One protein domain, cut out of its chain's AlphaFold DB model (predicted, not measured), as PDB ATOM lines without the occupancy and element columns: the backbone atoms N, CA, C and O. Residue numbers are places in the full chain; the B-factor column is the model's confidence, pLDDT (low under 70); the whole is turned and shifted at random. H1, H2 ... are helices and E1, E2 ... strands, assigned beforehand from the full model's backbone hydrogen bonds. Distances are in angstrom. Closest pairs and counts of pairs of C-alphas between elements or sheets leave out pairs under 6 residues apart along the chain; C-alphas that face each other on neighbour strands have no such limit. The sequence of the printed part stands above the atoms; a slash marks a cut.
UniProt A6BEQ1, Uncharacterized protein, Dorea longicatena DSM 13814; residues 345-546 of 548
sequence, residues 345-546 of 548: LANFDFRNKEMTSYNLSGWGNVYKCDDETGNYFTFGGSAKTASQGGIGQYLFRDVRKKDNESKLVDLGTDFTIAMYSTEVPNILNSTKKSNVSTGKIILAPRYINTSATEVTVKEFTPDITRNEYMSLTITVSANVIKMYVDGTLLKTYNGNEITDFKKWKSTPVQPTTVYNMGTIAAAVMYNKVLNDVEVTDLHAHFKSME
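What this domain is: This is residues 345 to 546 of the 548 residues of an uncharacterized protein of Dorea longicatena DSM 13814 (UniProt A6BEQ1). Two sheets make a sandwich: the small sheet E11, E10, E15 covers part of one face of a twisted six-strand sheet, and H1 packs on the other face. A curled five-strand sheet, E2 to E6, like part of a barrel, lies near the E1 edge, and the small hairpin of E8 and E9 lies at one end. The printed part has 202 residues with sixteen named strands, then one named helix; it is mostly strand and its sheets are antiparallel. The whole is compact, with a radius of gyration of the C-alphas of 16.3 A, and rounded, spanning 45 by 41 by 36 A.

Where its parts are: E1, residues 345 to 349, begins at C-alpha 345 (40.399, -29.167, -0.514). E2 is 356 to 360, E3 364 to 370, E4 375 to 379, E5 396 to 401 and E6 404 to 408. E7, 414 to 421, is 24.1 A long. E8 is 429 to 431, E9 438 to 440, E10 443 to 449 and E11 454 to 456. E12, 470 to 477, is 23.1 A long; E13 is 480 to 485 and E14 488 to 494. E15, 501 to 511, is 20.3 A long and bends by 84 degrees at residue 506. E16 is 520 to 526. H1, 532 to 544, is 18.5 A long and ends at C-alpha 544 (44.424, -16.479, -16.027).

How they stand to each other: The largest sheet, strongly twisted, runs E1, E16, E7, E12, E13, E14. Within hydrogen-bond range are N 348 and O 523, 2.8 A, N 418 and O 524, 3.0 A, and N 417 and O 474, 2.9 A. E12, E13 and E14 form a meander, each strand the antiparallel neighbour of the one before, with N 475 and O 482 at 2.9 A and N 483 and O 491 at 2.9 A. H1 is on this sheet, making two layers, helix on sheet, at a height over the sheet of 9.1 A; its closest C-alphas to E12 are those of His 539 and Ser 471, 6.5 A. Every O i to N i+4 pair in H1 is within hydrogen-bond range. In the sandwich, two sheets face to face, the facing parts are 10.7 A centre to centre; in the smaller sheet N 446 and O 508 of the neighbours E10 and E15 are within hydrogen-bond range at 2.7 A, and N 455 and O 447 of the neighbours E11 and E10 at 2.8 A. E2 to E6, another meander, has N 358 and O 366 at 2.8 A, N 377 and O 369 at 2.9 A, N 376 and O 400 at 2.9 A, and N 404 and O 401 at 3.3 A. The closest C-alphas of E1 and E4, Ala 346 and Asn 375, are 6.6 A apart. The hairpin of E8 and E9 has N 439 and O 430 at 2.8 A.

The domain as a whole: The C-alphas farthest apart, Gly 389 and Thr 499, are 45.6 A apart. The printed part has no cut; E4 to E5 and E11 to E12 are long links. Mean pLDDT of the printed part is 74.8, with 69 residues under 70, among them 380 to 397, 422 to 442 and 508 to 519.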
ATOM      1  N   LEU A 345      39.763 -27.948  -1.014       85.56
ATOM      2  CA  LEU A 345      40.399 -29.167  -0.514       85.56
ATOM      3  C   LEU A 345      41.736 -29.457  -1.185       85.56
ATOM      4  O   LEU A 345      42.647 -29.955  -0.532       85.56
ATOM      5  N   ALA A 346      41.823 -29.224  -2.493       84.75
ATOM      6  CA  ALA A 346      43.018 -29.532  -3.263       84.75
ATOM      7  C   ALA A 346      43.105 -28.674  -4.525       84.75
ATOM      8  O   ALA A 346      42.088 -28.396  -5.165       84.75
ATOM      9  N   ASN A 347      44.333 -28.318  -4.898       85.56
ATOM     10  CA  ASN A 347      44.653 -27.585  -6.119       85.56
ATOM     11  C   ASN A 347      45.877 -28.209  -6.797       85.56
ATOM     12  O   ASN A 347      46.974 -28.234  -6.235       85.56
ATOM     13  N   PHE A 348      45.682 -28.708  -8.010       79.75
ATOM     14  CA  PHE A 348      46.711 -29.358  -8.804       79.75
ATOM     15  C   PHE A 348      47.026 -28.508 -10.030       79.75
ATOM     16  O   PHE A 348      46.152 -28.300 -10.869       79.75
ATOM     17  N   ASP A 349      48.285 -28.089 -10.165       77.12
ATOM     18  CA  ASP A 349      48.844 -27.562 -11.411       77.12
ATOM     19  C   ASP A 349      49.804 -28.599 -12.001       77.12
ATOM     20  O   ASP A 349      50.906 -28.833 -11.494       77.12
ATOM     21  N   PHE A 350      49.367 -29.248 -13.077       72.75
ATOM     22  CA  PHE A 350      50.081 -30.348 -13.720       72.75
ATOM     23  C   PHE A 350      51.187 -29.876 -14.673       72.75
ATOM     24  O   PHE A 350      51.905 -30.706 -15.234       72.75
ATOM     25  N   ARG A 351      51.337 -28.564 -14.889       66.06
ATOM     26  CA  ARG A 351      52.393 -28.004 -15.754       66.06
ATOM     27  C   ARG A 351      53.713 -27.856 -15.015       66.06
ATOM     28  O   ARG A 351      54.772 -27.964 -15.621       66.06
ATOM     29  N   ASN A 352      53.635 -27.662 -13.703       61.12
ATOM     30  CA  ASN A 352      54.774 -27.321 -12.857       61.12
ATOM     31  C   ASN A 352      55.244 -28.489 -11.971       61.12
ATOM     32  O   ASN A 352      56.135 -28.311 -11.144       61.12
ATOM     33  N   LYS A 353      54.652 -29.684 -12.121       61.47
ATOM     34  CA  LYS A 353      54.959 -30.864 -11.298       61.47
ATOM     35  C   LYS A 353      55.206 -32.113 -12.141       61.47
ATOM     36  O   LYS A 353      54.467 -32.402 -13.082       61.47
ATOM     37  N   GLU A 354      56.240 -32.872 -11.781       65.56
ATOM     38  CA  GLU A 354      56.498 -34.199 -12.344       65.56
ATOM     39  C   GLU A 354      55.577 -35.243 -11.697       65.56
ATOM     40  O   GLU A 354      55.408 -35.272 -10.477       65.56
ATOM     41  N   MET A 355      54.983 -36.125 -12.509       70.12
ATOM     42  CA  MET A 355      54.223 -37.266 -11.985       70.12
ATOM     43  C   MET A 355      55.171 -38.321 -11.435       70.12
ATOM     44  O   MET A 355      56.139 -38.701 -12.093       70.12
ATOM     45  N   THR A 356      54.815 -38.893 -10.290       72.94
ATOM     46  CA  THR A 356      55.519 -40.057  -9.746       72.94
ATOM     47  C   THR A 356      54.729 -41.333 -10.011       72.94
ATOM     48  O   THR A 356      53.496 -41.346  -9.964       72.94
ATOM     49  N   SER A 357      55.430 -42.425 -10.322       73.06
ATOM     50  CA  SER A 357      54.807 -43.744 -10.422       73.06
ATOM     51  C   SER A 357      54.494 -44.280  -9.031       73.06
ATOM     52  O   SER A 357      55.341 -44.244  -8.138       73.06
ATOM     53  N   TYR A 358      53.305 -44.837  -8.873       70.56
ATOM     54  CA  TYR A 358      52.804 -45.409  -7.638       70.56
ATOM     55  C   TYR A 358      52.165 -46.769  -7.938       70.56
ATOM     56  O   TYR A 358      51.449 -46.911  -8.926       70.56
ATOM     57  N   ASN A 359      52.442 -47.793  -7.129       71.50
ATOM     58  CA  ASN A 359      51.855 -49.120  -7.319       71.50
ATOM     59  C   ASN A 359      50.704 -49.302  -6.331       71.50
ATOM     60  O   ASN A 359      50.926 -49.356  -5.122       71.50
ATOM     61  N   LEU A 360      49.478 -49.380  -6.849       68.00
ATOM     62  CA  LEU A 360      48.287 -49.582  -6.035       68.00
ATOM     63  C   LEU A 360      47.876 -51.059  -6.083       68.00
ATOM     64  O   LEU A 360      47.662 -51.629  -7.159       68.00
ATOM     65  N   SER A 361      47.737 -51.675  -4.905       65.88
ATOM     66  CA  SER A 361      47.350 -53.085  -4.764       65.88
ATOM     67  C   SER A 361      46.052 -53.390  -5.522       65.88
ATOM     68  O   SER A 361      45.030 -52.747  -5.289       65.88
ATOM     69  N   GLY A 362      46.103 -54.355  -6.448       66.69
ATOM     70  CA  GLY A 362      44.979 -54.742  -7.314       66.69
ATOM     71  C   GLY A 362      44.834 -53.945  -8.617       66.69
ATOM     72  O   GLY A 362      43.984 -54.296  -9.430       66.69
ATOM     73  N   TRP A 363      45.659 -52.915  -8.848       59.97
ATOM     74  CA  TRP A 363      45.492 -51.978  -9.974       59.97
ATOM     75  C   TRP A 363      46.771 -51.696 -10.780       59.97
ATOM     76  O   TRP A 363      46.685 -51.134 -11.872       59.97
ATOM     77  N   GLY A 364      47.944 -52.116 -10.293       66.75
ATOM     78  CA  GLY A 364      49.222 -51.963 -10.996       66.75
ATOM     79  C   GLY A 364      49.791 -50.540 -10.927       66.75
ATOM     80  O   GLY A 364      49.538 -49.806  -9.971       66.75
ATOM     81  N   ASN A 365      50.590 -50.157 -11.932       64.25
ATOM     82  CA  ASN A 365      51.232 -48.840 -11.994       64.25
ATOM     83  C   ASN A 365      50.205 -47.736 -12.301       64.25
ATOM     84  O   ASN A 365      49.627 -47.697 -13.390       64.25
ATOM     85  N   VAL A 366      50.035 -46.815 -11.356       70.88
ATOM     86  CA  VAL A 366      49.295 -45.556 -11.499       70.88
ATOM     87  C   VAL A 366      50.259 -44.375 -11.384       70.88
ATOM     88  O   VAL A 366      51.353 -44.501 -10.836       70.88
ATOM     89  N   TYR A 367      49.867 -43.220 -11.910       71.88
ATOM     90  CA  TYR A 367      50.647 -41.985 -11.789       71.88
ATOM     91  C   TYR A 367      49.978 -41.059 -10.786       71.88
ATOM     92  O   TYR A 367      48.746 -40.970 -10.779       71.88
ATOM     93  N   LYS A 368      50.772 -40.386  -9.947       74.50
ATOM     94  CA  LYS A 368      50.266 -39.405  -8.988       74.50
ATOM     95  C   LYS A 368      50.899 -38.028  -9.128       74.50
ATOM     96  O   LYS A 368      52.090 -37.913  -9.413       74.50
ATOM     97  N   CYS A 369      50.082 -37.011  -8.869       75.62
ATOM     98  CA  CYS A 369      50.503 -35.627  -8.686       75.62
ATOM     99  C   CYS A 369      50.081 -35.165  -7.291       75.62
ATOM    100  O   CYS A 369      48.890 -35.171  -6.981       75.62
ATOM    101  N   ASP A 370      51.046 -34.781  -6.462       77.88
ATOM    102  CA  ASP A 370      50.805 -34.229  -5.129       77.88
ATOM    103  C   ASP A 370      50.407 -32.751  -5.213       77.88
ATOM    104  O   ASP A 370      50.964 -31.992  -6.014       77.88
ATOM    105  N   ASP A 371      49.510 -32.307  -4.342       76.38
ATOM    106  CA  ASP A 371      49.318 -30.890  -4.046       76.38
ATOM    107  C   ASP A 371      50.135 -30.461  -2.812       76.38
ATOM    108  O   ASP A 371      50.944 -31.218  -2.273       76.38
ATOM    109  N   GLU A 372      49.978 -29.207  -2.396       71.81
ATOM    110  CA  GLU A 372      50.643 -28.665  -1.202       71.81
ATOM    111  C   GLU A 372      49.921 -29.027   0.106       71.81
ATOM    112  O   GLU A 372      50.476 -28.841   1.186       71.81
ATOM    113  N   THR A 373      48.703 -29.570   0.025       71.50
ATOM    114  CA  THR A 373      47.839 -29.866   1.180       71.50
ATOM    115  C   THR A 373      47.962 -31.311   1.671       71.50
ATOM    116  O   THR A 373      47.346 -31.689   2.666       71.50
ATOM    117  N   GLY A 374      48.787 -32.128   1.009       78.00
ATOM    118  CA  GLY A 374      48.972 -33.537   1.354       78.00
ATOM    119  C   GLY A 374      47.935 -34.458   0.713       78.00
ATOM    120  O   GLY A 374      47.767 -35.598   1.149       78.00
ATOM    121  N   ASN A 375      47.259 -34.002  -0.339       83.94
ATOM    122  CA  ASN A 375      46.436 -34.832  -1.205       83.94
ATOM    123  C   ASN A 375      47.196 -35.146  -2.495       83.94
ATOM    124  O   ASN A 375      48.064 -34.395  -2.940       83.94
ATOM    125  N   TYR A 376      46.871 -36.272  -3.122       79.50
ATOM    126  CA  TYR A 376      47.393 -36.580  -4.444       79.50
ATOM    127  C   TYR A 376      46.299 -37.080  -5.376       79.50
ATOM    128  O   TYR A 376      45.357 -37.781  -4.996       79.50
ATOM    129  N   PHE A 377      46.444 -36.694  -6.633       77.25
ATOM    130  CA  PHE A 377      45.539 -37.050  -7.708       77.25
ATOM    131  C   PHE A 377      46.080 -38.269  -8.450       77.25
ATOM    132  O   PHE A 377      47.268 -38.289  -8.764       77.25
ATOM    133  N   THR A 378      45.242 -39.272  -8.741       74.31
ATOM    134  CA  THR A 378      45.675 -40.507  -9.421       74.31
ATOM    135  C   THR A 378      45.137 -40.660 -10.836       74.31
ATOM    136  O   THR A 378      43.957 -40.418 -11.111       74.31
ATOM    137  N   PHE A 379      46.002 -41.157 -11.720       70.25
ATOM    138  CA  PHE A 379      45.690 -41.465 -13.114       70.25
ATOM    139  C   PHE A 379      45.939 -42.945 -13.431       70.25
ATOM    140  O   PHE A 379      46.915 -43.540 -12.968       70.25
ATOM    141  N   GLY A 380      45.054 -43.536 -14.243       63.00
ATOM    142  CA  GLY A 380      45.232 -44.880 -14.805       63.00
ATOM    143  C   GLY A 380      46.348 -44.950 -15.861       63.00
ATOM    144  O   GLY A 380      46.787 -43.923 -16.368       63.00
ATOM    145  N   GLY A 381      46.810 -46.167 -16.181       56.53
ATOM    146  CA  GLY A 381      48.005 -46.433 -16.999       56.53
ATOM    147  C   GLY A 381      48.139 -45.637 -18.313       56.53
ATOM    148  O   GLY A 381      47.165 -45.431 -19.029       56.53
ATOM    149  N   SER A 382      49.391 -45.256 -18.622       54.50
ATOM    150  CA  SER A 382      49.842 -44.438 -19.771       54.50
ATOM    151  C   SER A 382      49.483 -42.937 -19.753       54.50
ATOM    152  O   SER A 382      49.533 -42.294 -20.806       54.50
ATOM    153  N   ALA A 383      49.186 -42.364 -18.580       53.41
ATOM    154  CA  ALA A 383      49.054 -40.915 -18.393       53.41
ATOM    155  C   ALA A 383      50.417 -40.196 -18.480       53.41
ATOM    156  O   ALA A 383      51.417 -40.692 -17.964       53.41
ATOM    157  N   LYS A 384      50.456 -39.023 -19.125       54.75
ATOM    158  CA  LYS A 384      51.616 -38.104 -19.181       54.75
ATOM    159  C   LYS A 384      51.215 -36.744 -18.594       54.75
ATOM    160  O   LYS A 384      50.030 -36.477 -18.510       54.75
ATOM    161  N   THR A 385      52.116 -35.864 -18.165       52.59
ATOM    162  CA  THR A 385      51.755 -34.462 -17.815       52.59
ATOM    163  C   THR A 385      51.834 -33.532 -19.017       52.59
ATOM    164  O   THR A 385      52.514 -33.847 -19.993       52.59
ATOM    165  N   ALA A 386      51.223 -32.345 -18.906       51.38
ATOM    166  CA  ALA A 386      51.449 -31.243 -19.844       51.38
ATOM    167  C   ALA A 386      52.954 -30.938 -20.024       51.38
ATOM    168  O   ALA A 386      53.406 -30.694 -21.137       51.38
ATOM    169  N   SER A 387      53.746 -31.048 -18.948       48.84
ATOM    170  CA  SER A 387      55.203 -30.843 -18.957       48.84
ATOM    171  C   SER A 387      56.014 -31.918 -19.694       48.84
ATOM    172  O   SER A 387      57.159 -31.669 -20.058       48.84
ATOM    173  N   GLN A 388      55.456 -33.109 -19.931       50.69
ATOM    174  CA  GLN A 388      56.183 -34.243 -20.522       50.69
ATOM    175  C   GLN A 388      56.073 -34.337 -22.050       50.69
ATOM    176  O   GLN A 388      56.799 -35.131 -22.648       50.69
ATOM    177  N   GLY A 389      55.192 -33.549 -22.678       47.22
ATOM    178  CA  GLY A 389      54.985 -33.528 -24.128       47.22
ATOM    179  C   GLY A 389      54.414 -34.832 -24.727       47.22
ATOM    180  O   GLY A 389      54.878 -35.951 -24.482       47.22
ATOM    181  N   GLY A 390      53.409 -34.691 -25.595       45.12
ATOM    182  CA  GLY A 390      52.859 -35.776 -26.419       45.12
ATOM    183  C   GLY A 390      51.523 -36.362 -25.943       45.12
ATOM    184  O   GLY A 390      51.039 -36.076 -24.854       45.12
ATOM    185  N   ILE A 391      50.920 -37.201 -26.795       42.97
ATOM    186  CA  ILE A 391      49.541 -37.683 -26.633       42.97
ATOM    187  C   ILE A 391      49.504 -38.950 -25.758       42.97
ATOM    188  O   ILE A 391      49.863 -40.039 -26.211       42.97
ATOM    189  N   GLY A 392      49.109 -38.804 -24.490       50.91
ATOM    190  CA  GLY A 392      48.921 -39.894 -23.520       50.91
ATOM    191  C   GLY A 392      47.446 -40.131 -23.175       50.91
ATOM    192  O   GLY A 392      46.599 -39.277 -23.421       50.91
ATOM    193  N   GLN A 393      47.126 -41.304 -22.619       53.47
ATOM    194  CA  GLN A 393      45.761 -41.639 -22.196       53.47
ATOM    195  C   GLN A 393      45.512 -41.097 -20.788       53.47
ATOM    196  O   GLN A 393      46.206 -41.489 -19.852       53.47
ATOM    197  N   TYR A 394      44.497 -40.250 -20.617       55.69
ATOM    198  CA  TYR A 394      44.091 -39.778 -19.293       55.69
ATOM    199  C   TYR A 394      42.825 -40.492 -18.856       55.69
ATOM    200  O   TYR A 394      41.717 -40.234 -19.328       55.69
ATOM    201  N   LEU A 395      43.003 -41.407 -17.913       57.59
ATOM    202  CA  LEU A 395      41.909 -42.026 -17.192       57.59
ATOM    203  C   LEU A 395      41.917 -41.444 -15.784       57.59
ATOM    204  O   LEU A 395      42.669 -41.922 -14.931       57.59
ATOM    205  N   PHE A 396      41.101 -40.407 -15.564       64.38
ATOM    206  CA  PHE A 396      40.811 -39.920 -14.218       64.38
ATOM    207  C   PHE A 396      40.329 -41.101 -13.374       64.38
ATOM    208  O   PHE A 396      39.436 -41.849 -13.788       64.38
ATOM    209  N   ARG A 397      40.980 -41.316 -12.231       68.06
ATOM    210  CA  ARG A 397      40.598 -42.374 -11.303       68.06
ATOM    211  C   ARG A 397      39.958 -41.759 -10.088       68.06
ATOM    212  O   ARG A 397      38.740 -41.757 -10.002       68.06
ATOM    213  N   ASP A 398      40.793 -41.250  -9.197       71.75
ATOM    214  CA  ASP A 398      40.399 -40.862  -7.858       71.75
ATOM    215  C   ASP A 398      41.397 -39.869  -7.262       71.75
ATOM    216  O   ASP A 398      42.546 -39.748  -7.702       71.75
ATOM    217  N   VAL A 399      40.960 -39.231  -6.184       74.81
ATOM    218  CA  VAL A 399      41.772 -38.352  -5.348       74.81
ATOM    219  C   VAL A 399      41.919 -39.021  -3.995       74.81
ATOM    220  O   VAL A 399      40.951 -39.544  -3.436       74.81
ATOM    221  N   ARG A 400      43.152 -39.056  -3.494       78.62
ATOM    222  CA  ARG A 400      43.537 -39.842  -2.322       78.62
ATOM    223  C   ARG A 400      44.345 -38.996  -1.351       78.62
ATOM    224  O   ARG A 400      45.040 -38.063  -1.754       78.62
ATOM    225  N   LYS A 401      44.259 -39.347  -0.069       78.94
ATOM    226  CA  LYS A 401      45.068 -38.708   0.973       78.94
ATOM    227  C   LYS A 401      46.462 -39.327   1.004       78.94
ATOM    228  O   LYS A 401      46.595 -40.551   0.939       78.94
ATOM    229  N   LYS A 402      47.505 -38.502   1.107       78.06
ATOM    230  CA  LYS A 402      48.907 -38.958   1.103       78.06
ATOM    231  C   LYS A 402      49.275 -39.779   2.334       78.06
ATOM    232  O   LYS A 402      50.042 -40.728   2.224       78.06
ATOM    233  N   ASP A 403      48.711 -39.437   3.486       78.00
ATOM    234  CA  ASP A 403      48.906 -40.142   4.756       78.00
ATOM    235  C   ASP A 403      48.196 -41.507   4.807       78.00
ATOM    236  O   ASP A 403      48.515 -42.353   5.642       78.00
ATOM    237  N   ASN A 404      47.239 -41.745   3.906       76.25
ATOM    238  CA  ASN A 404      46.499 -42.992   3.822       76.25
ATOM    239  C   ASN A 404      46.136 -43.321   2.375       76.25
ATOM    240  O   ASN A 404      44.978 -43.254   1.964       76.25
ATOM    241  N   GLU A 405      47.148 -43.729   1.613       72.12
ATOM    242  CA  GLU A 405      47.069 -43.917   0.164       72.12
ATOM    243  C   GLU A 405      45.980 -44.918  -0.299       72.12
ATOM    244  O   GLU A 405      45.507 -44.879  -1.438       72.12
ATOM    245  N   SER A 406      45.517 -45.793   0.596       73.12
ATOM    246  CA  SER A 406      44.414 -46.722   0.331       73.12
ATOM    247  C   SER A 406      43.025 -46.064   0.343       73.12
ATOM    248  O   SER A 406      42.101 -46.589  -0.286       73.12
ATOM    249  N   LYS A 407      42.870 -44.911   1.009       76.81
ATOM    250  CA  LYS A 407      41.587 -44.231   1.217       76.81
ATOM    251  C   LYS A 407      41.383 -43.062   0.255       76.81
ATOM    252  O   LYS A 407      42.256 -42.218   0.055       76.81
ATOM    253  N   LEU A 408      40.179 -43.015  -0.308       76.88
ATOM    254  CA  LEU A 408      39.689 -41.885  -1.092       76.88
ATOM    255  C   LEU A 408      39.495 -40.660  -0.197       76.88
ATOM    256  O   LEU A 408      39.186 -40.796   0.991       76.88
ATOM    257  N   VAL A 409      39.642 -39.470  -0.779       78.06
ATOM    258  CA  VAL A 409      39.172 -38.241  -0.135       78.06
ATOM    259  C   VAL A 409      37.652 -38.323  -0.014       78.06
ATOM    260  O   VAL A 409      36.953 -38.565  -0.997       78.06
ATOM    261  N   ASP A 410      37.149 -38.156   1.207       77.69
ATOM    262  CA  ASP A 410      35.716 -38.027   1.439       77.69
ATOM    263  C   ASP A 410      35.296 -36.601   1.088       77.69
ATOM    264  O   ASP A 410      35.702 -35.647   1.751       77.69
ATOM    265  N   LEU A 411      34.533 -36.471   0.008       80.25
ATOM    266  CA  LEU A 411      33.999 -35.194  -0.457       80.25
ATOM    267  C   LEU A 411      32.638 -34.871   0.180       80.25
ATOM    268  O   LEU A 411      32.093 -33.806  -0.069       80.25
ATOM    269  N   GLY A 412      32.076 -35.769   0.996       82.50
ATOM    270  CA  GLY A 412      30.750 -35.582   1.575       82.50
ATOM    271  C   GLY A 412      29.629 -35.633   0.530       82.50
ATOM    272  O   GLY A 412      29.745 -36.276  -0.516       82.50
ATOM    273  N   THR A 413      28.503 -35.000   0.857       84.69
ATOM    274  CA  THR A 413      27.323 -34.887  -0.019       84.69
ATOM    275  C   THR A 413      27.303 -33.600  -0.835       84.69
ATOM    276  O   THR A 413      26.587 -33.544  -1.831       84.69
ATOM    277  N   ASP A 414      28.108 -32.616  -0.432       91.25
ATOM    278  CA  ASP A 414      28.182 -31.288  -1.027       91.25
ATOM    279  C   ASP A 414      29.629 -30.994  -1.417       91.25
ATOM    280  O   ASP A 414      30.496 -30.870  -0.555       91.25
ATOM    281  N   PHE A 415      29.913 -30.916  -2.713       91.50
ATOM    282  CA  PHE A 415      31.277 -30.721  -3.199       91.50
ATOM    283  C   PHE A 415      31.321 -30.180  -4.623       91.50
ATOM    284  O   PHE A 415      30.346 -30.244  -5.372       91.50
ATOM    285  N   THR A 416      32.493 -29.686  -5.018       92.56
ATOM    286  CA  THR A 416      32.760 -29.245  -6.390       92.56
ATOM    287  C   THR A 416      34.070 -29.829  -6.882       92.56
ATOM    288  O   THR A 416      35.070 -29.826  -6.166       92.56
ATOM    289  N   ILE A 417      34.076 -30.318  -8.118       89.12
ATOM    290  CA  ILE A 417      35.282 -30.741  -8.830       89.12
ATOM    291  C   ILE A 417      35.351 -29.926 -10.108       89.12
ATOM    292  O   ILE A 417      34.379 -29.890 -10.861       89.12
ATOM    293  N   ALA A 418      36.498 -29.317 -10.382       89.94
ATOM    294  CA  ALA A 418      36.713 -28.639 -11.648       89.94
ATOM    295  C   ALA A 418      38.047 -29.026 -12.269       89.94
ATOM    296  O   ALA A 418      39.029 -29.287 -11.576       89.94
ATOM    297  N   MET A 419      38.069 -29.075 -13.593       84.25
ATOM    298  CA  MET A 419      39.236 -29.444 -14.379       84.25
ATOM    299  C   MET A 419      39.409 -28.463 -15.524       84.25
ATOM    300  O   MET A 419      38.431 -27.993 -16.102       84.25
ATOM    301  N   TYR A 420      40.662 -28.205 -15.870       82.56
ATOM    302  CA  TYR A 420      41.052 -27.283 -16.919       82.56
ATOM    303  C   TYR A 420      42.027 -27.955 -17.881       82.56
ATOM    304  O   TYR A 420      42.989 -28.598 -17.455       82.56
ATOM    305  N   SER A 421      41.765 -27.828 -19.180       75.62
ATOM    306  CA  SER A 421      42.517 -28.499 -20.248       75.62
ATOM    307  C   SER A 421      43.144 -27.526 -21.235       75.62
ATOM    308  O   SER A 421      42.591 -26.456 -21.485       75.62
ATOM    309  N   THR A 422      44.292 -27.929 -21.787       63.72
ATOM    310  CA  THR A 422      45.074 -27.168 -22.775       63.72
ATOM    311  C   THR A 422      44.873 -27.708 -24.185       63.72
ATOM    312  O   THR A 422      44.207 -28.728 -24.371       63.72
ATOM    313  N   GLU A 423      45.440 -27.017 -25.177       60.09
ATOM    314  CA  GLU A 423      45.251 -27.322 -26.594       60.09
ATOM    315  C   GLU A 423      45.500 -28.794 -26.969       60.09
ATOM    316  O   GLU A 423      46.288 -29.524 -26.367       60.09
ATOM    317  N   VAL A 424      44.728 -29.177 -27.982       53.72
ATOM    318  CA  VAL A 424      44.244 -30.490 -28.415       53.72
ATOM    319  C   VAL A 424      45.106 -31.727 -28.103       53.72
ATOM    320  O   VAL A 424      46.309 -31.738 -28.372       53.72
ATOM    321  N   PRO A 425      44.448 -32.859 -27.772       54.56
ATOM    322  CA  PRO A 425      43.015 -32.979 -27.442       54.56
ATOM    323  C   PRO A 425      42.665 -32.338 -26.087       54.56
ATOM    324  O   PRO A 425      43.484 -32.314 -25.175       54.56
ATOM    325  N   ASN A 426      41.456 -31.783 -25.957       57.25
ATOM    326  CA  ASN A 426      40.971 -31.186 -24.703       57.25
ATOM    327  C   ASN A 426      40.126 -32.194 -23.902       57.25
ATOM    328  O   ASN A 426      39.825 -33.289 -24.382       57.25
ATOM    329  N   ILE A 427      39.738 -31.845 -22.670       57.53
ATOM    330  CA  ILE A 427      39.055 -32.778 -21.755       57.53
ATOM    331  C   ILE A 427      37.698 -33.282 -22.277       57.53
ATOM    332  O   ILE A 427      37.241 -34.332 -21.832       57.53
ATOM    333  N   LEU A 428      37.065 -32.581 -23.230       57.41
ATOM    334  CA  LEU A 428      35.763 -32.958 -23.790       57.41
ATOM    335  C   LEU A 428      35.827 -33.540 -25.216       57.41
ATOM    336  O   LEU A 428      34.790 -33.937 -25.760       57.41
ATOM    337  N   ASN A 429      37.019 -33.652 -25.812       54.00
ATOM    338  CA  ASN A 429      37.204 -34.174 -27.165       54.00
ATOM    339  C   ASN A 429      38.100 -35.427 -27.158       54.00
ATOM    340  O   ASN A 429      39.241 -35.404 -26.699       54.00
ATOM    341  N   SER A 430      37.580 -36.545 -27.669       52.44
ATOM    342  CA  SER A 430      38.259 -37.846 -27.696       52.44
ATOM    343  C   SER A 430      38.512 -38.302 -29.140       52.44
ATOM    344  O   SER A 430      37.731 -38.022 -30.051       52.44
ATOM    345  N   THR A 431      39.597 -39.033 -29.391       48.25
ATOM    346  CA  THR A 431      39.885 -39.618 -30.713       48.25
ATOM    347  C   THR A 431      39.806 -41.135 -30.633       48.25
ATOM    348  O   THR A 431      40.502 -41.754 -29.831       48.25
ATOM    349  N   LYS A 432      38.983 -41.776 -31.478       47.91
ATOM    350  CA  LYS A 432      39.000 -43.243 -31.610       47.91
ATOM    351  C   LYS A 432      40.343 -43.690 -32.204       47.91
ATOM    352  O   LYS A 432      40.845 -43.069 -33.132       47.91
ATOM    353  N   LYS A 433      40.875 -44.824 -31.727       40.00
ATOM    354  CA  LYS A 433      42.158 -45.445 -32.136       40.00
ATOM    355  C   LYS A 433      42.307 -45.735 -33.647       40.00
ATOM    356  O   LYS A 433      43.400 -46.061 -34.093       40.00
ATOM    357  N   SER A 434      41.244 -45.605 -34.442       46.03
ATOM    358  CA  SER A 434      41.276 -45.645 -35.909       46.03
ATOM    359  C   SER A 434      40.961 -44.250 -36.468       46.03
ATOM    360  O   SER A 434      39.830 -43.784 -36.333       46.03
ATOM    361  N   ASN A 435      41.961 -43.606 -37.070       47.56
ATOM    362  CA  ASN A 435      42.052 -42.201 -37.505       47.56
ATOM    363  C   ASN A 435      40.941 -41.657 -38.443       47.56
ATOM    364  O   ASN A 435      41.256 -41.171 -39.523       47.56
ATOM    365  N   VAL A 436      39.653 -41.708 -38.086       44.53
ATOM    366  CA  VAL A 436      38.583 -41.222 -38.989       44.53
ATOM    367  C   VAL A 436      37.349 -40.596 -38.325       44.53
ATOM    368  O   VAL A 436      36.434 -40.190 -39.032       44.53
ATOM    369  N   SER A 437      37.296 -40.431 -36.998       46.78
ATOM    370  CA  SER A 437      36.203 -39.655 -36.377       46.78
ATOM    371  C   SER A 437      36.571 -39.076 -35.008       46.78
ATOM    372  O   SER A 437      36.962 -39.832 -34.112       46.78
ATOM    373  N   THR A 438      36.361 -37.769 -34.828       53.00
ATOM    374  CA  THR A 438      36.247 -37.086 -33.525       53.00
ATOM    375  C   THR A 438      35.100 -37.702 -32.724       53.00
ATOM    376  O   THR A 438      33.942 -37.629 -33.132       53.00
ATOM    377  N   GLY A 439      35.412 -38.359 -31.607       52.03
ATOM    378  CA  GLY A 439      34.424 -38.842 -30.649       52.03
ATOM    379  C   GLY A 439      34.211 -37.785 -29.570       52.03
ATOM    380  O   GLY A 439      35.144 -37.448 -28.851       52.03
ATOM    381  N   LYS A 440      32.995 -37.266 -29.424       59.22
ATOM    382  CA  LYS A 440      32.663 -36.381 -28.297       59.22
ATOM    383  C   LYS A 440      32.731 -37.181 -26.992       59.22
ATOM    384  O   LYS A 440      32.330 -38.347 -26.988       59.22
ATOM    385  N   ILE A 441      33.244 -36.589 -25.910       59.59
ATOM    386  CA  ILE A 441      33.147 -37.218 -24.588       59.59
ATOM    387  C   ILE A 441      31.669 -37.435 -24.250       59.59
ATOM    388  O   ILE A 441      30.814 -36.588 -24.522       59.59
ATOM    389  N   ILE A 442      31.375 -38.574 -23.642       66.50
ATOM    390  CA  ILE A 442      30.063 -38.855 -23.079       66.50
ATOM    391  C   ILE A 442      30.195 -38.698 -21.572       66.50
ATOM    392  O   ILE A 442      30.989 -39.399 -20.943       66.50
ATOM    393  N   LEU A 443      29.444 -37.756 -21.009       74.44
ATOM    394  CA  LEU A 443      29.397 -37.514 -19.575       74.44
ATOM    395  C   LEU A 443      28.170 -38.223 -19.016       74.44
ATOM    396  O   LEU A 443      27.034 -37.910 -19.382       74.44
ATOM    397  N   ALA A 444      28.407 -39.176 -18.124       76.75
ATOM    398  CA  ALA A 444      27.347 -39.907 -17.459       76.75
ATOM    399  C   ALA A 444      27.546 -39.832 -15.938       76.75
ATOM    400  O   ALA A 444      28.545 -40.355 -15.422       76.75
ATOM    401  N   PRO A 445      26.641 -39.145 -15.213       86.81
ATOM    402  CA  PRO A 445      26.668 -39.131 -13.763       86.81
ATOM    403  C   PRO A 445      26.554 -40.539 -13.171       86.81
ATOM    404  O   PRO A 445      25.806 -41.375 -13.673       86.81
ATOM    405  N   ARG A 446      27.270 -40.796 -12.081       86.62
ATOM    406  CA  ARG A 446      27.329 -42.079 -11.384       86.62
ATOM    407  C   ARG A 446      26.800 -41.938  -9.976       86.62
ATOM    408  O   ARG A 446      27.252 -41.077  -9.218       86.62
ATOM    409  N   TYR A 447      25.896 -42.828  -9.604       90.44
ATOM    410  CA  TYR A 447      25.299 -42.864  -8.281       90.44
ATOM    411  C   TYR A 447      25.437 -44.247  -7.654       90.44
ATOM    412  O   TYR A 447      25.638 -45.251  -8.330       90.44
ATOM    413  N   ILE A 448      25.366 -44.284  -6.330       90.44
ATOM    414  CA  ILE A 448      25.181 -45.506  -5.564       90.44
ATOM    415  C   ILE A 448      23.682 -45.684  -5.377       90.44
ATOM    416  O   ILE A 448      23.008 -44.745  -4.942       90.44
ATOM    417  N   ASN A 449      23.165 -46.866  -5.697       93.50
ATOM    418  CA  ASN A 449      21.759 -47.176  -5.499       93.50
ATOM    419  C   ASN A 449      21.452 -47.678  -4.075       93.50
ATOM    420  O   ASN A 449      22.348 -47.864  -3.240       93.50
ATOM    421  N   THR A 450      20.175 -47.900  -3.768       93.06
ATOM    422  CA  THR A 450      19.713 -48.408  -2.465       93.06
ATOM    423  C   THR A 450      20.302 -49.779  -2.114       93.06
ATOM    424  O   THR A 450      20.504 -50.065  -0.934       93.06
ATOM    425  N   SER A 451      20.693 -50.576  -3.113       94.56
ATOM    426  CA  SER A 451      21.424 -51.846  -2.964       94.56
ATOM    427  C   SER A 451      22.953 -51.692  -2.876       94.56
ATOM    428  O   SER A 451      23.677 -52.672  -3.028       94.56
ATOM    429  N   ALA A 452      23.460 -50.477  -2.639       90.06
ATOM    430  CA  ALA A 452      24.888 -50.161  -2.525       90.06
ATOM    431  C   ALA A 452      25.732 -50.501  -3.773       90.06
ATOM    432  O   ALA A 452      26.946 -50.677  -3.677       90.06
ATOM    433  N   THR A 453      25.100 -50.559  -4.945       91.56
ATOM    434  CA  THR A 453      25.750 -50.818  -6.236       91.56
ATOM    435  C   THR A 453      25.929 -49.514  -7.012       91.56
ATOM    436  O   THR A 453      25.109 -48.605  -6.906       91.56
ATOM    437  N   GLU A 454      27.015 -49.403  -7.777       89.00
ATOM    438  CA  GLU A 454      27.262 -48.271  -8.676       89.00
ATOM    439  C   GLU A 454      26.412 -48.392  -9.943       89.00
ATOM    440  O   GLU A 454      26.453 -49.410 -10.633       89.00
ATOM    441  N   VAL A 455      25.660 -47.340 -10.250       90.06
ATOM    442  CA  VAL A 455      24.800 -47.232 -11.430       90.06
ATOM    443  C   VAL A 455      25.113 -45.922 -12.153       90.06
ATOM    444  O   VAL A 455      25.555 -44.943 -11.549       90.06
ATOM    445  N   THR A 456      24.922 -45.910 -13.470       86.44
ATOM    446  CA  THR A 456      25.190 -44.756 -14.335       86.44
ATOM    447  C   THR A 456      23.875 -44.199 -14.876       86.44
ATOM    448  O   THR A 456      23.020 -44.953 -15.337       86.44
ATOM    449  N   VAL A 457      23.703 -42.881 -14.804       85.44
ATOM    450  CA  VAL A 457      22.548 -42.172 -15.372       85.44
ATOM    451  C   VAL A 457      22.673 -42.119 -16.893       85.44
ATOM    452  O   VAL A 457      23.766 -42.259 -17.438       85.44
ATOM    453  N   LYS A 458      21.550 -41.913 -17.593       81.19
ATOM    454  CA  LYS A 458      21.522 -41.786 -19.053       81.19
ATOM    455  C   LYS A 458      22.605 -40.822 -19.552       81.19
ATOM    456  O   LYS A 458      22.720 -39.694 -19.080       81.19
ATOM    457  N   GLU A 459      23.352 -41.303 -20.538       77.12
ATOM    458  CA  GLU A 459      24.461 -40.607 -21.176       77.12
ATOM    459  C   GLU A 459      24.056 -39.236 -21.737       77.12
ATOM    460  O   GLU A 459      23.016 -39.089 -22.387       77.12
ATOM    461  N   PHE A 460      24.917 -38.239 -21.528       79.06
ATOM    462  CA  PHE A 460      24.802 -36.918 -22.128       79.06
ATOM    463  C   PHE A 460      26.056 -36.591 -22.930       79.06
ATOM    464  O   PHE A 460      27.180 -36.715 -22.447       79.06
ATOM    465  N   THR A 461      25.849 -36.176 -24.175       76.62
ATOM    466  CA  THR A 461      26.916 -35.749 -25.080       76.62
ATOM    467  C   THR A 461      26.810 -34.235 -25.263       76.62
ATOM    468  O   THR A 461      25.866 -33.788 -25.919       76.62
ATOM    469  N   PRO A 462      27.732 -33.437 -24.693       72.44
ATOM    470  CA  PRO A 462      27.808 -32.002 -24.952       72.44
ATOM    471  C   PRO A 462      27.954 -31.724 -26.451       72.44
ATOM    472  O   PRO A 462      28.802 -32.329 -27.110       72.44
ATOM    473  N   ASP A 463      27.173 -30.792 -27.003       73.81
ATOM    474  CA  ASP A 463      27.347 -30.363 -28.394       73.81
ATOM    475  C   ASP A 463      28.439 -29.292 -28.512       73.81
ATOM    476  O   ASP A 463      28.174 -28.119 -28.751       73.81
ATOM    477  N   ILE A 464      29.686 -29.699 -28.271       69.75
ATOM    478  CA  ILE A 464      30.846 -28.806 -28.314       69.75
ATOM    479  C   ILE A 464      31.848 -29.355 -29.326       69.75
ATOM    480  O   ILE A 464      32.239 -30.520 -29.259       69.75
ATOM    481  N   THR A 465      32.225 -28.527 -30.299       61.94
ATOM    482  CA  THR A 465      33.045 -28.923 -31.461       61.94
ATOM    483  C   THR A 465      34.336 -28.113 -31.604       61.94
ATOM    484  O   THR A 465      34.995 -28.202 -32.637       61.94
ATOM    485  N   ARG A 466      34.729 -27.345 -30.575       64.31
ATOM    486  CA  ARG A 466      35.954 -26.530 -30.598       64.31
ATOM    487  C   ARG A 466      37.176 -27.249 -30.027       64.31
ATOM    488  O   ARG A 466      37.078 -28.070 -29.116       64.31
ATOM    489  N   ASN A 467      38.328 -26.870 -30.564       61.81
ATOM    490  CA  ASN A 467      39.654 -27.417 -30.286       61.81
ATOM    491  C   ASN A 467      40.508 -26.424 -29.477       61.81
ATOM    492  O   ASN A 467      41.676 -26.210 -29.774       61.81
ATOM    493  N   GLU A 468      39.901 -25.803 -28.469       64.56
ATOM    494  CA  GLU A 468      40.507 -24.745 -27.652       64.56
ATOM    495  C   GLU A 468      40.540 -25.158 -26.176       64.56
ATOM    496  O   GLU A 468      40.076 -26.248 -25.816       64.56
ATOM    497  N   TYR A 469      41.081 -24.275 -25.336       72.31
ATOM    498  CA  TYR A 469      41.035 -24.366 -23.880       72.31
ATOM    499  C   TYR A 469      39.609 -24.525 -23.364       72.31
ATOM    500  O   TYR A 469      38.682 -23.860 -23.834       72.31
ATOM    501  N   MET A 470      39.446 -25.400 -22.374       78.75
ATOM    502  CA  MET A 470      38.144 -25.685 -21.780       78.75
ATOM    503  C   MET A 470      38.268 -26.001 -20.300       78.75
ATOM    504  O   MET A 470      39.162 -26.744 -19.880       78.75
ATOM    505  N   SER A 471      37.302 -25.499 -19.541       85.81
ATOM    506  CA  SER A 471      37.047 -25.870 -18.155       85.81
ATOM    507  C   SER A 471      35.750 -26.666 -18.034       85.81
ATOM    508  O   SER A 471      34.734 -26.312 -18.629       85.81
ATOM    509  N   LEU A 472      35.793 -27.747 -17.259       86.50
ATOM    510  CA  LEU A 472      34.633 -28.535 -16.854       86.50
ATOM    511  C   LEU A 472      34.501 -28.424 -15.338       86.50
ATOM    512  O   LEU A 472      35.399 -28.868 -14.623       86.50
ATOM    513  N   THR A 473      33.380 -27.895 -14.862       91.38
ATOM    514  CA  THR A 473      33.071 -27.803 -13.429       91.38
ATOM    515  C   THR A 473      31.835 -28.633 -13.122       91.38
ATOM    516  O   THR A 473      30.818 -28.525 -13.801       91.38
ATOM    517  N   ILE A 474      31.915 -29.482 -12.103       91.25
ATOM    518  CA  ILE A 474      30.823 -30.334 -11.634       91.25
ATOM    519  C   ILE A 474      30.565 -29.980 -10.178       91.25
ATOM    520  O   ILE A 474      31.438 -30.186  -9.334       91.25
ATOM    521  N   THR A 475      29.371 -29.476  -9.887       93.81
ATOM    522  CA  THR A 475      28.922 -29.235  -8.515       93.81
ATOM    523  C   THR A 475      27.927 -30.316  -8.115       93.81
ATOM    524  O   THR A 475      27.101 -30.756  -8.921       93.81
ATOM    525  N   VAL A 476      28.036 -30.778  -6.875       92.69
ATOM    526  CA  VAL A 476      27.145 -31.759  -6.260       92.69
ATOM    527  C   VAL A 476      26.587 -31.127  -5.002       92.69
ATOM    528  O   VAL A 476      27.362 -30.743  -4.139       92.69
ATOM    529  N   SER A 477      25.267 -31.001  -4.920       93.38
ATOM    530  CA  SER A 477      24.539 -30.510  -3.750       93.38
ATOM    531  C   SER A 477      23.506 -31.552  -3.358       93.38
ATOM    532  O   SER A 477      22.455 -31.658  -3.995       93.38
ATOM    533  N   ALA A 478      23.834 -32.374  -2.365       90.56
ATOM    534  CA  ALA A 478      23.089 -33.550  -1.944       90.56
ATOM    535  C   ALA A 478      22.667 -34.453  -3.120       90.56
ATOM    536  O   ALA A 478      23.424 -35.316  -3.570       90.56
ATOM    537  N   ASN A 479      21.453 -34.247  -3.631       91.88
ATOM    538  CA  ASN A 479      20.854 -35.051  -4.692       91.88
ATOM    539  C   ASN A 479      20.970 -34.385  -6.068       91.88
ATOM    540  O   ASN A 479      20.629 -35.008  -7.067       91.88
ATOM    541  N   VAL A 480      21.485 -33.163  -6.169       93.25
ATOM    542  CA  VAL A 480      21.579 -32.417  -7.428       93.25
ATOM    543  C   VAL A 480      23.016 -32.392  -7.932       93.25
ATOM    544  O   VAL A 480      23.929 -32.033  -7.198       93.25
ATOM    545  N   ILE A 481      23.205 -32.728  -9.208       91.88
ATOM    546  CA  ILE A 481      24.437 -32.457  -9.954       91.88
ATOM    547  C   ILE A 481      24.175 -31.326 -10.938       91.88
ATOM    548  O   ILE A 481      23.204 -31.385 -11.693       91.88
ATOM    549  N   LYS A 482      25.083 -30.351 -11.001       93.06
ATOM    550  CA  LYS A 482      25.169 -29.395 -12.108       93.06
ATOM    551  C   LYS A 482      26.520 -29.525 -12.801       93.06
ATOM    552  O   LYS A 482      27.554 -29.668 -12.154       93.06
ATOM    553  N   MET A 483      26.502 -29.478 -14.126       90.12
ATOM    554  CA  MET A 483      27.700 -29.495 -14.961       90.12
ATOM    555  C   MET A 483      27.809 -28.192 -15.730       90.12
ATOM    556  O   MET A 483      26.867 -27.813 -16.425       90.12
ATOM    557  N   TYR A 484      28.972 -27.561 -15.643       91.50
ATOM    558  CA  TYR A 484      29.297 -26.308 -16.298       91.50
ATOM    559  C   TYR A 484      30.465 -26.515 -17.248       91.50
ATOM    560  O   TYR A 484      31.412 -27.241 -16.932       91.50
ATOM    561  N   VAL A 485      30.413 -25.839 -18.389       87.81
ATOM    562  CA  VAL A 485      31.541 -25.717 -19.303       87.81
ATOM    563  C   VAL A 485      31.834 -24.242 -19.498       87.81
ATOM    564  O   VAL A 485      30.936 -23.482 -19.848       87.81
ATOM    565  N   ASP A 486      33.077 -23.844 -19.246       87.12
ATOM    566  CA  ASP A 486      33.525 -22.449 -19.359       87.12
ATOM    567  C   ASP A 486      32.640 -21.470 -18.589       87.12
ATOM    568  O   ASP A 486      32.099 -20.504 -19.119       87.12
ATOM    569  N   GLY A 487      32.417 -21.812 -17.318       88.25
ATOM    570  CA  GLY A 487      31.554 -21.065 -16.403       88.25
ATOM    571  C   GLY A 487      30.053 -21.199 -16.687       88.25
ATOM    572  O   GLY A 487      29.239 -20.837 -15.847       88.25
ATOM    573  N   THR A 488      29.654 -21.762 -17.831       90.06
ATOM    574  CA  THR A 488      28.255 -21.793 -18.273       90.06
ATOM    575  C   THR A 488      27.582 -23.112 -17.915       90.06
ATOM    576  O   THR A 488      28.087 -24.182 -18.256       90.06
ATOM    577  N   LEU A 489      26.415 -23.053 -17.265       92.25
ATOM    578  CA  LEU A 489      25.630 -24.237 -16.918       92.25
ATOM    579  C   LEU A 489      25.160 -24.970 -18.182       92.25
ATOM    580  O   LEU A 489      24.472 -24.406 -19.028       92.25
ATOM    581  N   LEU A 490      25.490 -26.254 -18.273       88.69
ATOM    582  CA  LEU A 490      25.178 -27.103 -19.417       88.69
ATOM    583  C   LEU A 490      24.056 -28.101 -19.114       88.69
ATOM    584  O   LEU A 490      23.190 -28.352 -19.953       88.69
ATOM    585  N   LYS A 491      24.082 -28.719 -17.927       89.44
ATOM    586  CA  LYS A 491      23.105 -29.749 -17.565       89.44
ATOM    587  C   LYS A 491      22.955 -29.894 -16.058       89.44
ATOM    588  O   LYS A 491      23.948 -29.893 -15.332       89.44
ATOM    589  N   THR A 492      21.719 -30.126 -15.630       92.94
ATOM    590  CA  THR A 492      21.362 -30.483 -14.254       92.94
ATOM    591  C   THR A 492      20.788 -31.897 -14.219       92.94
ATOM    592  O   THR A 492      20.033 -32.280 -15.116       92.94
ATOM    593  N   TYR A 493      21.141 -32.654 -13.183       91.56
ATOM    594  CA  TYR A 493      20.564 -33.955 -12.850       91.56
ATOM    595  C   TYR A 493      20.044 -33.925 -11.423       91.56
ATOM    596  O   TYR A 493      20.728 -33.426 -10.531       91.56
ATOM    597  N   ASN A 494      18.866 -34.499 -11.203       93.56
ATOM    598  CA  ASN A 494      18.266 -34.602  -9.884       93.56
ATOM    599  C   ASN A 494      18.101 -36.076  -9.504       93.56
ATOM    600  O   ASN A 494      17.329 -36.810 -10.113       93.56
ATOM    601  N   GLY A 495      18.830 -36.511  -8.481       90.44
ATOM    602  CA  GLY A 495      18.774 -37.869  -7.950       90.44
ATOM    603  C   GLY A 495      17.391 -38.242  -7.421       90.44
ATOM    604  O   GLY A 495      17.034 -39.413  -7.455       90.44
ATOM    605  N   ASN A 496      16.567 -37.264  -7.028       91.81
ATOM    606  CA  ASN A 496      15.183 -37.515  -6.611       91.81
ATOM    607  C   ASN A 496      14.298 -38.045  -7.753       91.81
ATOM    608  O   ASN A 496      13.242 -38.615  -7.494       91.81
ATOM    609  N   GLU A 497      14.714 -37.871  -9.009       93.50
ATOM    610  CA  GLU A 497      14.012 -38.392 -10.189       93.50
ATOM    611  C   GLU A 497      14.381 -39.858 -10.488       93.50
ATOM    612  O   GLU A 497      13.822 -40.471 -11.398       93.50
ATOM    613  N   ILE A 498      15.317 -40.438  -9.730       92.25
ATOM    614  CA  ILE A 498      15.832 -41.794  -9.918       92.25
ATOM    615  C   ILE A 498      15.322 -42.681  -8.774       92.25
ATOM    616  O   ILE A 498      15.668 -42.490  -7.611       92.25
ATOM    617  N   THR A 499      14.514 -43.691  -9.106       93.81
ATOM    618  CA  THR A 499      13.772 -44.511  -8.129       93.81
ATOM    619  C   THR A 499      14.650 -45.231  -7.102       93.81
ATOM    620  O   THR A 499      14.245 -45.379  -5.953       93.81
ATOM    621  N   ASP A 500      15.835 -45.701  -7.495       94.75
ATOM    622  CA  ASP A 500      16.745 -46.448  -6.624       94.75
ATOM    623  C   ASP A 500      17.936 -45.610  -6.135       94.75
ATOM    624  O   ASP A 500      18.901 -46.167  -5.615       94.75
ATOM    625  N   PHE A 501      17.895 -44.283  -6.267       93.88
ATOM    626  CA  PHE A 501      19.005 -43.410  -5.894       93.88
ATOM    627  C   PHE A 501      19.246 -43.359  -4.384       93.88
ATOM    628  O   PHE A 501      18.323 -43.191  -3.589       93.88
ATOM    629  N   LYS A 502      20.519 -43.459  -3.983       91.12
ATOM    630  CA  LYS A 502      20.955 -43.252  -2.596       91.12
ATOM    631  C   LYS A 502      21.867 -42.039  -2.446       91.12
ATOM    632  O   LYS A 502      21.675 -41.262  -1.519       91.12
ATOM    633  N   LYS A 503      22.890 -41.911  -3.298       89.50
ATOM    634  CA  LYS A 503      23.795 -40.747  -3.343       89.50
ATOM    635  C   LYS A 503      24.632 -40.729  -4.615       89.50
ATOM    636  O   LYS A 503      24.912 -41.786  -5.178       89.50
ATOM    637  N   TRP A 504      25.128 -39.561  -5.008       89.50
ATOM    638  CA  TRP A 504      26.150 -39.454  -6.051       89.50
ATOM    639  C   TRP A 504      27.496 -40.035  -5.591       89.50
ATOM    640  O   TRP A 504      27.813 -40.051  -4.398       89.50
ATOM    641  N   LYS A 505      28.303 -40.541  -6.532       83.38
ATOM    642  CA  LYS A 505      29.695 -40.920  -6.249       83.38
ATOM    643  C   LYS A 505      30.587 -39.683  -6.152       83.38
ATOM    644  O   LYS A 505      30.408 -38.730  -6.895       83.38
ATOM    645  N   SER A 506      31.627 -39.767  -5.322       69.44
ATOM    646  CA  SER A 506      32.667 -38.734  -5.174       69.44
ATOM    647  C   SER A 506      33.462 -38.483  -6.461       69.44
ATOM    648  O   SER A 506      34.045 -37.426  -6.637       69.44
ATOM    649  N   THR A 507      33.460 -39.433  -7.397       70.62
ATOM    650  CA  THR A 507      33.904 -39.235  -8.780       70.62
ATOM    651  C   THR A 507      32.671 -39.267  -9.685       70.62
ATOM    652  O   THR A 507      32.386 -40.284 -10.326       70.62
ATOM    653  N   PRO A 508      31.868 -38.189  -9.678       65.12
ATOM    654  CA  PRO A 508      30.469 -38.249 -10.069       65.12
ATOM    655  C   PRO A 508      30.274 -38.493 -11.554       65.12
ATOM    656  O   PRO A 508      29.196 -38.915 -11.922       65.12
ATOM    657  N   VAL A 509      31.269 -38.270 -12.413       69.19
ATOM    658  CA  VAL A 509      31.111 -38.420 -13.862       69.19
ATOM    659  C   VAL A 509      32.150 -39.388 -14.399       69.19
ATOM    660  O   VAL A 509      33.344 -39.244 -14.133       69.19
ATOM    661  N   GLN A 510      31.690 -40.385 -15.155       65.00
ATOM    662  CA  GLN A 510      32.560 -41.274 -15.916       65.00
ATOM    663  C   GLN A 510      32.546 -40.876 -17.395       65.00
ATOM    664  O   GLN A 510      31.466 -40.770 -17.976       65.00
ATOM    665  N   PRO A 511      33.720 -40.720 -18.029       60.72
ATOM    666  CA  PRO A 511      33.805 -40.726 -19.480       60.72
ATOM    667  C   PRO A 511      33.631 -42.156 -20.007       60.72
ATOM    668  O   PRO A 511      34.403 -43.045 -19.638       60.72
ATOM    669  N   THR A 512      32.637 -42.403 -20.864       57.97
ATOM    670  CA  THR A 512      32.364 -43.753 -21.414       57.97
ATOM    671  C   THR A 512      33.065 -44.037 -22.753       57.97
ATOM    672  O   THR A 512      32.987 -45.147 -23.281       57.97
ATOM    673  N   THR A 513      33.827 -43.082 -23.298       55.72
ATOM    674  CA  THR A 513      34.583 -43.239 -24.551       55.72
ATOM    675  C   THR A 513      35.921 -43.962 -24.366       55.72
ATOM    676  O   THR A 513      36.665 -43.728 -23.419       55.72
ATOM    677  N   VAL A 514      36.251 -44.838 -25.326       49.44
ATOM    678  CA  VAL A 514      37.351 -45.826 -25.243       49.44
ATOM    679  C   VAL A 514      38.758 -45.193 -25.221       49.44
ATOM    680  O   VAL A 514      39.704 -45.849 -24.793       49.44
ATOM    681  N   TYR A 515      38.921 -43.935 -25.660       54.31
ATOM    682  CA  TYR A 515      40.230 -43.273 -25.794       54.31
ATOM    683  C   TYR A 515      40.160 -41.755 -25.561       54.31
ATOM    684  O   TYR A 515      39.986 -40.986 -26.503       54.31
ATOM    685  N   ASN A 516      40.349 -41.314 -24.316       52.75
ATOM    686  CA  ASN A 516      40.533 -39.894 -24.001       52.75
ATOM    687  C   ASN A 516      42.004 -39.524 -24.195       52.75
ATOM    688  O   ASN A 516      42.868 -39.977 -23.444       52.75
ATOM    689  N   MET A 517      42.285 -38.732 -25.223       52.59
ATOM    690  CA  MET A 517      43.642 -38.366 -25.620       52.59
ATOM    691  C   MET A 517      43.960 -36.910 -25.257       52.59
ATOM    692  O   MET A 517      44.688 -36.291 -26.007       52.59
ATOM    693  N   GLY A 518      43.416 -36.338 -24.171       57.12
ATOM    694  CA  GLY A 518      43.502 -34.888 -23.922       57.12
ATOM    695  C   GLY A 518      44.274 -34.423 -22.687       57.12
ATOM    696  O   GLY A 518      44.220 -35.082 -21.657       57.12
ATOM    697  N   THR A 519      44.961 -33.279 -22.775       65.56
ATOM    698  CA  THR A 519      45.863 -32.759 -21.725       65.56
ATOM    699  C   THR A 519      45.110 -31.937 -20.675       65.56
ATOM    700  O   THR A 519      44.497 -30.918 -20.990       65.56
ATOM    701  N   ILE A 520      45.193 -32.340 -19.403       73.31
ATOM    702  CA  ILE A 520      44.684 -31.562 -18.260       73.31
ATOM    703  C   ILE A 520      45.834 -30.710 -17.704       73.31
ATOM    704  O   ILE A 520      46.867 -31.253 -17.313       73.31
ATOM    705  N   ALA A 521      45.661 -29.386 -17.660       74.12
ATOM    706  CA  ALA A 521      46.623 -28.453 -17.065       74.12
ATOM    707  C   ALA A 521      46.415 -28.275 -15.566       74.12
ATOM    708  O   ALA A 521      47.395 -28.181 -14.833       74.12
ATOM    709  N   ALA A 522      45.163 -28.239 -15.113       79.56
ATOM    710  CA  ALA A 522      44.860 -28.056 -13.703       79.56
ATOM    711  C   ALA A 522      43.588 -28.790 -13.274       79.56
ATOM    712  O   ALA A 522      42.699 -29.054 -14.086       79.56
ATOM    713  N   ALA A 523      43.502 -29.111 -11.987       83.81
ATOM    714  CA  ALA A 523      42.292 -29.622 -11.357       83.81
ATOM    715  C   ALA A 523      42.165 -29.081  -9.933       83.81
ATOM    716  O   ALA A 523      43.156 -28.985  -9.214       83.81
ATOM    717  N   VAL A 524      40.943 -28.774  -9.512       88.12
ATOM    718  CA  VAL A 524      40.646 -28.294  -8.158       88.12
ATOM    719  C   VAL A 524      39.463 -29.043  -7.561       88.12
ATOM    720  O   VAL A 524      38.584 -29.529  -8.281       88.12
ATOM    721  N   MET A 525      39.441 -29.129  -6.234       89.06
ATOM    722  CA  MET A 525      38.343 -29.712  -5.469       89.06
ATOM    723  C   MET A 525      37.946 -28.844  -4.301       89.06
ATOM    724  O   MET A 525      38.801 -28.305  -3.603       89.06
ATOM    725  N   TYR A 526      36.649 -28.850  -4.034       90.50
ATOM    726  CA  TYR A 526      36.030 -28.179  -2.910       90.50
ATOM    727  C   TYR A 526      35.174 -29.157  -2.113       90.50
ATOM    728  O   TYR A 526      34.467 -29.961  -2.715       90.50
ATOM    729  N   ASN A 527      35.164 -29.047  -0.784       90.06
ATOM    730  CA  ASN A 527      34.206 -29.729   0.103       90.06
ATOM    731  C   ASN A 527      32.890 -28.947   0.259       90.06
ATOM    732  O   ASN A 527      32.203 -29.077   1.270       90.06
ATOM    733  N   LYS A 528      32.589 -28.084  -0.714       92.44
ATOM    734  CA  LYS A 528      31.358 -27.314  -0.787       92.44
ATOM    735  C   LYS A 528      30.865 -27.204  -2.223       92.44
ATOM    736  O   LYS A 528      31.618 -27.387  -3.187       92.44
ATOM    737  N   VAL A 529      29.596 -26.849  -2.355       93.50
ATOM    738  CA  VAL A 529      28.983 -26.483  -3.633       93.50
ATOM    739  C   VAL A 529      29.408 -25.060  -3.978       93.50
ATOM    740  O   VAL A 529      29.133 -24.145  -3.207       93.50
ATOM    741  N   LEU A 530      30.067 -24.864  -5.120       93.19
ATOM    742  CA  LEU A 530      30.272 -23.522  -5.655       93.19
ATOM    743  C   LEU A 530      28.966 -23.016  -6.268       93.19
ATOM    744  O   LEU A 530      28.296 -23.746  -7.007       93.19
ATOM    745  N   ASN A 531      28.606 -21.771  -5.968       88.31
ATOM    746  CA  ASN A 531      27.496 -21.101  -6.639       88.31
ATOM    747  C   ASN A 531      27.891 -20.648  -8.062       88.31
ATOM    748  O   ASN A 531      29.058 -20.703  -8.443       88.31
ATOM    749  N   ASP A 532      26.923 -20.190  -8.862       84.31
ATOM    750  CA  ASP A 532      27.157 -19.842 -10.275       84.31
ATOM    751  C   ASP A 532      28.198 -18.709 -10.456       84.31
ATOM    752  O   ASP A 532      28.968 -18.718 -11.423       84.31
ATOM    753  N   VAL A 533      28.283 -17.771  -9.504       81.38
ATOM    754  CA  VAL A 533      29.301 -16.704  -9.494       81.38
ATOM    755  C   VAL A 533      30.676 -17.292  -9.189       81.38
ATOM    756  O   VAL A 533      31.618 -17.059  -9.936       81.38
ATOM    757  N   GLU A 534      30.789 -18.135  -8.163       88.12
ATOM    758  CA  GLU A 534      32.051 -18.797  -7.806       88.12
ATOM    759  C   GLU A 534      32.551 -19.739  -8.914       88.12
ATOM    760  O   GLU A 534      33.756 -19.875  -9.122       88.12
ATOM    761  N   VAL A 535      31.640 -20.374  -9.659       89.38
ATOM    762  CA  VAL A 535      31.976 -21.169 -10.849       89.38
ATOM    763  C   VAL A 535      32.519 -20.278 -11.973       89.38
ATOM    764  O   VAL A 535      33.466 -20.671 -12.661       89.38
ATOM    765  N   THR A 536      31.961 -19.078 -12.142       84.81
ATOM    766  CA  THR A 536      32.449 -18.079 -13.105       84.81
ATOM    767  C   THR A 536      33.831 -17.554 -12.707       84.81
ATOM    768  O   THR A 536      34.737 -17.508 -13.540       84.81
ATOM    769  N   ASP A 537      34.035 -17.252 -11.425       83.75
ATOM    770  CA  ASP A 537      35.325 -16.814 -10.885       83.75
ATOM    771  C   ASP A 537      36.396 -17.901 -11.028       83.75
ATOM    772  O   ASP A 537      37.530 -17.622 -11.428       83.75
ATOM    773  N   LEU A 538      36.033 -19.162 -10.780       88.44
ATOM    774  CA  LEU A 538      36.916 -20.302 -10.995       88.44
ATOM    775  C   LEU A 538      37.300 -20.462 -12.473       88.44
ATOM    776  O   LEU A 538      38.461 -20.736 -12.782       88.44
ATOM    777  N   HIS A 539      36.359 -20.258 -13.397       87.44
ATOM    778  CA  HIS A 539      36.669 -20.245 -14.826       87.44
ATOM    779  C   HIS A 539      37.646 -19.114 -15.183       87.44
ATOM    780  O   HIS A 539      38.635 -19.355 -15.876       87.44
ATOM    781  N   ALA A 540      37.425 -17.903 -14.667       82.50
ATOM    782  CA  ALA A 540      38.329 -16.774 -14.874       82.50
ATOM    783  C   ALA A 540      39.728 -17.031 -14.282       82.50
ATOM    784  O   ALA A 540      40.738 -16.652 -14.880       82.50
ATOM    785  N   HIS A 541      39.811 -17.731 -13.147       83.44
ATOM    786  CA  HIS A 541      41.079 -18.168 -12.570       83.44
ATOM    787  C   HIS A 541      41.809 -19.135 -13.511       83.44
ATOM    788  O   HIS A 541      42.979 -18.922 -13.835       83.44
ATOM    789  N   PHE A 542      41.110 -20.158 -14.011       83.19
ATOM    790  CA  PHE A 542      41.649 -21.088 -15.001       83.19
ATOM    791  C   PHE A 542      42.123 -20.387 -16.276       83.19
ATOM    792  O   PHE A 542      43.213 -20.687 -16.757       83.19
ATOM    793  N   LYS A 543      41.375 -19.399 -16.772       77.94
ATOM    794  CA  LYS A 543      41.795 -18.559 -17.900       77.94
ATOM    795  C   LYS A 543      43.062 -17.763 -17.613       77.94
ATOM    796  O   LYS A 543      43.937 -17.695 -18.462       77.94
ATOM    797  N   SER A 544      43.212 -17.221 -16.407       73.12
ATOM    798  CA  SER A 544      44.424 -16.479 -16.027       73.12
ATOM    799  C   SER A 544      45.686 -17.340 -15.955       73.12
ATOM    800  O   SER A 544      46.793 -16.808 -15.924       73.12
ATOM    801  N   MET A 545      45.528 -18.666 -15.914       68.19
ATOM    802  CA  MET A 545      46.645 -19.590 -15.998       68.19
ATOM    803  C   MET A 545      47.136 -19.799 -17.433       68.19
ATOM    804  O   MET A 545      48.199 -20.391 -17.580       68.19
ATOM    805  N   GLU A 546      46.428 -19.351 -18.472       64.75
ATOM    806  CA  GLU A 546      46.932 -19.369 -19.852       64.75
ATOM    807  C   GLU A 546      48.236 -18.553 -19.897       64.75
ATOM    808  O   GLU A 546      48.234 -17.340 -19.707       64.75
TER     809      GLU A 546